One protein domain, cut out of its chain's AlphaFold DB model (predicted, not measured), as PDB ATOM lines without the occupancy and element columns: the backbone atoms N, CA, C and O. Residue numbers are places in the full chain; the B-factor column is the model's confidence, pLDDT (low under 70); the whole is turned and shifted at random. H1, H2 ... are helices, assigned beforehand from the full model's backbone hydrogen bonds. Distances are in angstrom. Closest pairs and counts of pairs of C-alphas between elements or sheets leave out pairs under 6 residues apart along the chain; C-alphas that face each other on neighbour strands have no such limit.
ATOM      1  N   GLY A   8    -101.540  19.930  18.671       77.44
ATOM      2  CA  GLY A   8    -100.382  20.466  19.390       77.44
ATOM      3  C   GLY A   8     -99.096  20.547  18.559       77.44
ATOM      4  O   GLY A   8     -98.335  21.493  18.722       77.44
ATOM      5  N   VAL A   9     -98.862  19.618  17.624       76.44
ATOM      6  CA  VAL A   9     -97.698  19.675  16.718       76.44
ATOM      7  C   VAL A   9     -97.880  20.794  15.694       76.44
ATOM      8  O   VAL A   9     -96.928  21.505  15.405       76.44
ATOM      9  N   LEU A  10     -99.106  21.007  15.202       75.81
ATOM     10  CA  LEU A  10     -99.413  22.120  14.297       75.81
ATOM     11  C   LEU A  10     -99.217  23.480  14.978       75.81
ATOM     12  O   LEU A  10     -98.640  24.383  14.380       75.81
ATOM     13  N   MET A  11     -99.657  23.609  16.232       77.31
ATOM     14  CA  MET A  11     -99.447  24.817  17.034       77.31
ATOM     15  C   MET A  11     -97.962  25.071  17.299       77.31
ATOM     16  O   MET A  11     -97.508  26.200  17.144       77.31
ATOM     17  N   LEU A  12     -97.194  24.030  17.638       85.50
ATOM     18  CA  LEU A  12     -95.756  24.151  17.879       85.50
ATOM     19  C   LEU A  12     -95.001  24.549  16.602       85.50
ATOM     20  O   LEU A  12     -94.186  25.466  16.625       85.50
ATOM     21  N   VAL A  13     -95.311  23.907  15.474       83.94
ATOM     22  CA  VAL A  13     -94.720  24.239  14.168       83.94
ATOM     23  C   VAL A  13     -95.094  25.660  13.750       83.94
ATOM     24  O   VAL A  13     -94.217  26.412  13.337       83.94
ATOM     25  N   GLY A  14     -96.359  26.061  13.912       82.25
ATOM     26  CA  GLY A  14     -96.814  27.425  13.639       82.25
ATOM     27  C   GLY A  14     -96.112  28.468  14.510       82.25
ATOM     28  O   GLY A  14     -95.695  29.504  14.003       82.25
ATOM     29  N   PHE A  15     -95.901  28.167  15.793       86.06
ATOM     30  CA  PHE A  15     -95.171  29.024  16.726       86.06
ATOM     31  C   PHE A  15     -93.710  29.227  16.303       86.06
ATOM     32  O   PHE A  15     -93.246  30.365  16.231       86.06
ATOM     33  N   PHE A  16     -93.002  28.150  15.948       91.19
ATOM     34  CA  PHE A  16     -91.630  28.251  15.442       91.19
ATOM     35  C   PHE A  16     -91.550  28.963  14.088       91.19
ATOM     36  O   PHE A  16     -90.613  29.727  13.869       91.19
ATOM     37  N   LEU A  17     -92.538  28.781  13.207       81.69
ATOM     38  CA  LEU A  17     -92.631  29.529  11.950       81.69
ATOM     39  C   LEU A  17     -92.821  31.031  12.194       81.69
ATOM     40  O   LEU A  17     -92.198  31.847  11.519       81.69
ATOM     41  N   MET A  18     -93.652  31.398  13.170       87.44
ATOM     42  CA  MET A  18     -93.889  32.792  13.540       87.44
ATOM     43  C   MET A  18     -92.636  33.428  14.153       87.44
ATOM     44  O   MET A  18     -92.258  34.535  13.780       87.44
ATOM     45  N   LEU A  19     -91.947  32.694  15.035       86.31
ATOM     46  CA  LEU A  19     -90.652  33.088  15.594       86.31
ATOM     47  C   LEU A  19     -89.604  33.272  14.502       86.31
ATOM     48  O   LEU A  19     -88.932  34.297  14.488       86.31
ATOM     49  N   ALA A  20     -89.491  32.334  13.562       75.94
ATOM     50  CA  ALA A  20     -88.581  32.455  12.429       75.94
ATOM     51  C   ALA A  20     -88.915  33.689  11.577       75.94
ATOM     52  O   ALA A  20     -88.011  34.446  11.233       75.94
ATOM     53  N   GLY A  21     -90.200  33.948  11.316       73.31
ATOM     54  CA  GLY A  21     -90.670  35.120  10.574       73.31
ATOM     55  C   GLY A  21     -90.370  36.466  11.241       73.31
ATOM     56  O   GLY A  21     -90.314  37.468  10.539       73.31
ATOM     57  N   VAL A  22     -90.140  36.502  12.558       75.56
ATOM     58  CA  VAL A  22     -89.717  37.713  13.285       75.56
ATOM     59  C   VAL A  22     -88.198  37.761  13.437       75.56
ATOM     60  O   VAL A  22     -87.592  38.792  13.175       75.56
ATOM     61  N   ILE A  23     -87.566  36.648  13.809       75.12
ATOM     62  CA  ILE A  23     -86.126  36.552  14.076       75.12
ATOM     63  C   ILE A  23     -85.307  36.770  12.796       75.12
ATOM     64  O   ILE A  23     -84.366  37.558  12.824       75.12
ATOM     65  N   LEU A  24     -85.674  36.150  11.665       63.69
ATOM     66  CA  LEU A  24     -84.975  36.315  10.378       63.69
ATOM     67  C   LEU A  24     -84.867  37.787   9.927       63.69
ATOM     68  O   LEU A  24     -83.751  38.232   9.652       63.69
ATOM     69  N   PRO A  25     -85.956  38.577   9.875       56.94
ATOM     70  CA  PRO A  25     -85.859  39.990   9.520       56.94
ATOM     71  C   PRO A  25     -85.185  40.832  10.607       56.94
ATOM     72  O   PRO A  25     -84.486  41.783  10.271       56.94
ATOM     73  N   LEU A  26     -85.304  40.475  11.890       58.50
ATOM     74  CA  LEU A  26     -84.602  41.179  12.969       58.50
ATOM     75  C   LEU A  26     -83.078  41.001  12.859       58.50
ATOM     76  O   LEU A  26     -82.341  41.969  13.034       58.50
ATOM     77  N   LEU A  27     -82.613  39.808  12.463       60.44
ATOM     78  CA  LEU A  27     -81.215  39.521  12.112       60.44
ATOM     79  C   LEU A  27     -80.735  40.302  10.875       60.44
ATOM     80  O   LEU A  27     -79.579  40.725  10.842       60.44
ATOM     81  N   MET A  28     -81.605  40.549   9.889       55.88
ATOM     82  CA  MET A  28     -81.293  41.429   8.749       55.88
ATOM     83  C   MET A  28     -81.224  42.914   9.153       55.88
ATOM     84  O   MET A  28     -80.437  43.668   8.586       55.88
ATOM     85  N   VAL A  29     -82.008  43.339  10.150       52.84
ATOM     86  CA  VAL A  29     -82.077  44.732  10.632       52.84
ATOM     87  C   VAL A  29     -80.879  45.117  11.509       52.84
ATOM     88  O   VAL A  29     -80.378  46.234  11.385       52.84
ATOM     89  N   ILE A  30     -80.368  44.206  12.349       55.38
ATOM     90  CA  ILE A  30     -79.218  44.463  13.247       55.38
ATOM     91  C   ILE A  30     -77.841  44.429  12.555       55.38
ATOM     92  O   ILE A  30     -76.823  44.545  13.232       55.38
ATOM     93  N   LYS A  31     -77.790  44.307  11.221       50.25
ATOM     94  CA  LYS A  31     -76.565  44.358  10.399       50.25
ATOM     95  C   LYS A  31     -75.406  43.489  10.892       50.25
ATOM     96  O   LYS A  31     -74.284  43.953  11.082       50.25
ATOM     97  N   VAL A  32     -75.645  42.186  10.956       52.47
ATOM     98  CA  VAL A  32     -74.543  41.229  10.764       52.47
ATOM     99  C   VAL A  32     -74.084  41.228   9.280       52.47
ATOM    100  O   VAL A  32     -72.993  40.761   8.977       52.47
ATOM    101  N   LEU A  33     -74.867  41.840   8.367       50.78
ATOM    102  CA  LEU A  33     -74.572  42.127   6.948       50.78
ATOM    103  C   LEU A  33     -75.011  43.579   6.587       50.78
ATOM    104  O   LEU A  33     -76.007  44.061   7.120       50.78
ATOM    105  N   GLU A  34     -74.258  44.298   5.741       46.50
ATOM    106  CA  GLU A  34     -74.305  45.767   5.502       46.50
ATOM    107  C   GLU A  34     -75.668  46.416   5.135       46.50
ATOM    108  O   GLU A  34     -76.529  45.831   4.486       46.50
ATOM    109  N   SER A  35     -75.831  47.707   5.490       44.22
ATOM    110  CA  SER A  35     -76.970  48.574   5.104       44.22
ATOM    111  C   SER A  35     -77.063  48.764   3.599       44.22
ATOM    112  O   SER A  35     -76.144  49.319   3.005       44.22
ATOM    113  N   THR A  36     -78.226  48.526   3.002       56.19
ATOM    114  CA  THR A  36     -78.533  49.075   1.673       56.19
ATOM    115  C   THR A  36     -79.908  49.744   1.688       56.19
ATOM    116  O   THR A  36     -80.830  49.285   2.359       56.19
ATOM    117  N   PHE A  37     -80.025  50.856   0.959       55.53
ATOM    118  CA  PHE A  37     -81.183  51.745   0.750       55.53
ATOM    119  C   PHE A  37     -82.575  51.062   0.707       55.53
ATOM    120  O   PHE A  37     -83.559  51.629   1.181       55.53
ATOM    121  N   LEU A  38     -82.653  49.814   0.234       56.31
ATOM    122  CA  LEU A  38     -83.871  48.997   0.191       56.31
ATOM    123  C   LEU A  38     -84.493  48.692   1.565       56.31
ATOM    124  O   LEU A  38     -85.714  48.665   1.673       56.31
ATOM    125  N   LEU A  39     -83.698  48.487   2.620       54.72
ATOM    126  CA  LEU A  39     -84.230  48.081   3.931       54.72
ATOM    127  C   LEU A  39     -84.953  49.234   4.647       54.72
ATOM    128  O   LEU A  39     -85.989  49.030   5.280       54.72
ATOM    129  N   ASN A  40     -84.438  50.457   4.486       57.72
ATOM    130  CA  ASN A  40     -85.125  51.672   4.924       57.72
ATOM    131  C   ASN A  40     -86.380  51.925   4.083       57.72
ATOM    132  O   ASN A  40     -87.421  52.251   4.644       57.72
ATOM    133  N   PHE A  41     -86.320  51.708   2.766       65.69
ATOM    134  CA  PHE A  41     -87.481  51.855   1.886       65.69
ATOM    135  C   PHE A  41     -88.612  50.873   2.241       65.69
ATOM    136  O   PHE A  41     -89.770  51.273   2.336       65.69
ATOM    137  N   ILE A  42     -88.284  49.607   2.523       68.44
ATOM    138  CA  ILE A  42     -89.256  48.580   2.927       68.44
ATOM    139  C   ILE A  42     -89.753  48.803   4.363       68.44
ATOM    140  O   ILE A  42     -90.946  48.645   4.617       68.44
ATOM    141  N   SER A  43     -88.899  49.219   5.307       70.38
ATOM    142  CA  SER A  43     -89.344  49.564   6.672       70.38
ATOM    143  C   SER A  43     -90.297  50.757   6.671       70.38
ATOM    144  O   SER A  43     -91.343  50.720   7.314       70.38
ATOM    145  N   TYR A  44     -89.985  51.799   5.898       73.56
ATOM    146  CA  TYR A  44     -90.853  52.967   5.788       73.56
ATOM    147  C   TYR A  44     -92.148  52.632   5.037       73.56
ATOM    148  O   TYR A  44     -93.232  52.985   5.496       73.56
ATOM    149  N   GLY A  45     -92.055  51.877   3.935       77.62
ATOM    150  CA  GLY A  45     -93.207  51.419   3.158       77.62
ATOM    151  C   GLY A  45     -94.145  50.509   3.956       77.62
ATOM    152  O   GLY A  45     -95.354  50.713   3.936       77.62
ATOM    153  N   SER A  46     -93.607  49.553   4.716       78.19
ATOM    154  CA  SER A  46     -94.407  48.668   5.577       78.19
ATOM    155  C   SER A  46     -95.068  49.416   6.733       78.19
ATOM    156  O   SER A  46     -96.229  49.145   7.034       78.19
ATOM    157  N   SER A  47     -94.390  50.401   7.327       81.88
ATOM    158  CA  SER A  47     -94.970  51.256   8.367       81.88
ATOM    159  C   SER A  47     -96.130  52.105   7.823       81.88
ATOM    160  O   SER A  47     -97.208  52.149   8.418       81.88
ATOM    161  N   LEU A  48     -95.962  52.693   6.633       91.44
ATOM    162  CA  LEU A  48     -97.006  53.460   5.940       91.44
ATOM    163  C   LEU A  48     -98.219  52.591   5.582       91.44
ATOM    164  O   LEU A  48     -99.355  52.949   5.893       91.44
ATOM    165  N   VAL A  49     -97.985  51.425   4.974       91.62
ATOM    166  CA  VAL A  49     -99.052  50.486   4.598       91.62
ATOM    167  C   VAL A  49     -99.764  49.948   5.840       91.62
ATOM    168  O   VAL A  49    -100.993  49.925   5.874       91.62
ATOM    169  N   GLY A  50     -99.018  49.575   6.882       90.56
ATOM    170  CA  GLY A  50     -99.573  49.092   8.145       90.56
ATOM    171  C   GLY A  50    -100.456  50.130   8.835       90.56
ATOM    172  O   GLY A  50    -101.545  49.795   9.300       90.56
ATOM    173  N   MET A  51    -100.047  51.400   8.836       95.38
ATOM    174  CA  MET A  51    -100.844  52.490   9.401       95.38
ATOM    175  C   MET A  51    -102.156  52.696   8.629       95.38
ATOM    176  O   MET A  51    -103.223  52.797   9.241       95.38
ATOM    177  N   VAL A  52    -102.108  52.700   7.293       95.12
ATOM    178  CA  VAL A  52    -103.302  52.871   6.445       95.12
ATOM    179  C   VAL A  52    -104.263  51.692   6.601       95.12
ATOM    180  O   VAL A  52    -105.448  51.895   6.867       95.12
ATOM    181  N   VAL A  53    -103.762  50.458   6.500       95.25
ATOM    182  CA  VAL A  53    -104.578  49.242   6.641       95.25
ATOM    183  C   VAL A  53    -105.161  49.133   8.049       95.25
ATOM    184  O   VAL A  53    -106.345  48.837   8.193       95.25
ATOM    185  N   GLY A  54    -104.372  49.424   9.087       94.75
ATOM    186  CA  GLY A  54    -104.837  49.421  10.474       94.75
ATOM    187  C   GLY A  54    -105.951  50.439  10.718       94.75
ATOM    188  O   GLY A  54    -106.965  50.118  11.337       94.75
ATOM    189  N   THR A  55    -105.812  51.641  10.157       95.44
ATOM    190  CA  THR A  55    -106.831  52.695  10.271       95.44
ATOM    191  C   THR A  55    -108.114  52.318   9.528       95.44
ATOM    192  O   THR A  55    -109.208  52.460  10.076       95.44
ATOM    193  N   LEU A  56    -108.005  51.776   8.311       93.50
ATOM    194  CA  LEU A  56    -109.159  51.306   7.536       93.50
ATOM    195  C   LEU A  56    -109.867  50.131   8.217       93.50
ATOM    196  O   LEU A  56    -111.094  50.119   8.291       93.50
ATOM    197  N   GLY A  57    -109.116  49.175   8.762       92.75
ATOM    198  CA  GLY A  57    -109.667  48.061   9.530       92.75
ATOM    199  C   GLY A  57    -110.432  48.537  10.765       92.75
ATOM    200  O   GLY A  57    -111.558  48.096  10.999       92.75
ATOM    201  N   ALA A  58    -109.875  49.494  11.512       93.00
ATOM    202  CA  ALA A  58    -110.547  50.094  12.662       93.00
ATOM    203  C   ALA A  58    -111.834  50.837  12.263       93.00
ATOM    204  O   ALA A  58    -112.864  50.690  12.924       93.00
ATOM    205  N   ALA A  59    -111.806  51.589  11.158       92.88
ATOM    206  CA  ALA A  59    -112.972  52.297  10.638       92.88
ATOM    207  C   ALA A  59    -114.077  51.332  10.176       92.88
ATOM    208  O   ALA A  59    -115.238  51.496  10.554       92.88
ATOM    209  N   LEU A  60    -113.727  50.289   9.417       91.19
ATOM    210  CA  LEU A  60    -114.673  49.266   8.962       91.19
ATOM    211  C   LEU A  60    -115.267  48.481  10.133       91.19
ATOM    212  O   LEU A  60    -116.474  48.240  10.152       91.19
ATOM    213  N   TYR A  61    -114.459  48.140  11.139       89.75
ATOM    214  CA  TYR A  61    -114.940  47.502  12.362       89.75
ATOM    215  C   TYR A  61    -115.918  48.406  13.125       89.75
ATOM    216  O   TYR A  61    -116.986  47.956  13.544       89.75
ATOM    217  N   ALA A  62    -115.603  49.697  13.256       88.56
ATOM    218  CA  ALA A  62    -116.478  50.668  13.905       88.56
ATOM    219  C   ALA A  62    -117.808  50.862  13.155       88.56
ATOM    220  O   ALA A  62    -118.849  51.006  13.796       88.56
ATOM    221  N   VAL A  63    -117.797  50.840  11.818       84.00
ATOM    222  CA  VAL A  63    -119.006  50.945  10.983       84.00
ATOM    223  C   VAL A  63    -119.832  49.658  11.031       84.00
ATOM    224  O   VAL A  63    -121.040  49.725  11.252       84.00
ATOM    225  N   GLY A  64    -119.205  48.486  10.896       80.50
ATOM    226  CA  GLY A  64    -119.885  47.191  10.992       80.50
ATOM    227  C   GLY A  64    -120.566  46.997  12.349       80.50
ATOM    228  O   GLY A  64    -121.716  46.572  12.418       80.50
ATOM    229  N   ARG A  65    -119.917  47.442  13.430       76.62
ATOM    230  CA  ARG A  65    -120.461  47.368  14.793       76.62
ATOM    231  C   ARG A  65    -121.667  48.281  15.046       76.62
ATOM    232  O   ARG A  65    -122.361  48.085  16.038       76.62
ATOM    233  N   ARG A  66    -121.941  49.259  14.172       66.75
ATOM    234  CA  ARG A  66    -123.171  50.073  14.213       66.75
ATOM    235  C   ARG A  66    -124.350  49.434  13.478       66.75
ATOM    236  O   ARG A  66    -125.460  49.907  13.660       66.75
ATOM    237  N   ARG A  67    -124.115  48.416  12.644       62.72
ATOM    238  CA  ARG A  67    -125.154  47.739  11.851       62.72
ATOM    239  C   ARG A  67    -125.748  46.510  12.554       62.72
ATOM    240  O   ARG A  67    -126.842  46.100  12.197       62.72
ATOM    241  N   ASP A  68    -125.033  45.971  13.544       58.50
ATOM    242  CA  ASP A  68    -125.453  44.852  14.411       58.50
ATOM    243  C   ASP A  68    -126.161  45.300  15.713       58.50
ATOM    244  O   ASP A  68    -126.477  44.470  16.565       58.50
ATOM    245  N   ARG A  69    -126.391  46.607  15.899       50.00
ATOM    246  CA  ARG A  69    -127.234  47.178  16.965       50.00
ATOM    247  C   ARG A  69    -128.491  47.772  16.358       50.00
ATOM    248  O   ARG A  69    -129.532  47.688  17.040       50.00
TER     249      ARG A  69
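Overview. This is residues 8 to 69 of the 69 residues of an uncharacterized protein of Anaerolinea thermolimosa (UniProt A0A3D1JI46). The long helix H2 makes the longest axis, and the shorter helix H1 comes close to it only near the corner, at the end of H1 and the beginning of H2, so that the two form an open, flat V. The arms of the V spread away from that corner with nothing between them, and a short loop, residues 30 to 36, joins them there. The printed part has 62 residues, with two named helices in the order H1, H2 and no named strand; the class is all helix. The whole is extended, with a radius of gyration of the C-alphas of 17.7 A, and its C-alphas span 53 by 38 by 11 A.

Along the chain. H2, residues 37 to 64, is the longest helix by residues and measures 40.3 A from first to last C-alpha. It begins at C-alpha 37 (-81.183, 51.745, 0.750) and ends at C-alpha 64 (-119.885, 47.191, 10.992). H1, residues 8 to 29, measures 31.6 A and begins at C-alpha 8 (-100.382, 20.466, 19.390).

Arrangement. H2 and H1 are close but not clearly touching, with 1 pair of C-alphas within 8 A. The closest C-alphas of the two are those of Val 29 and Leu 39, 7.8 A apart. Their lines stand at a steep tilt of 48 degrees, and they run opposite ways. Their centres are 21.9 A apart. The 7 residues between them form a short link. In H2 every O i to N i+4 pair is within hydrogen-bond range; in H1, 17 of 18 are.

Size, cuts and confidence. The two C-alphas farthest apart are those of Glu 34 and Arg 69, at 54.2 A. Residues 8 to 24, 30 to 38 and 44 to 69 stand free. The printed part has no cut and ends at Arg 69, the chain's last residue. The mean pLDDT of the printed part is 74.3, and it is under 70 at residues 24 to 42 and 66 to 69.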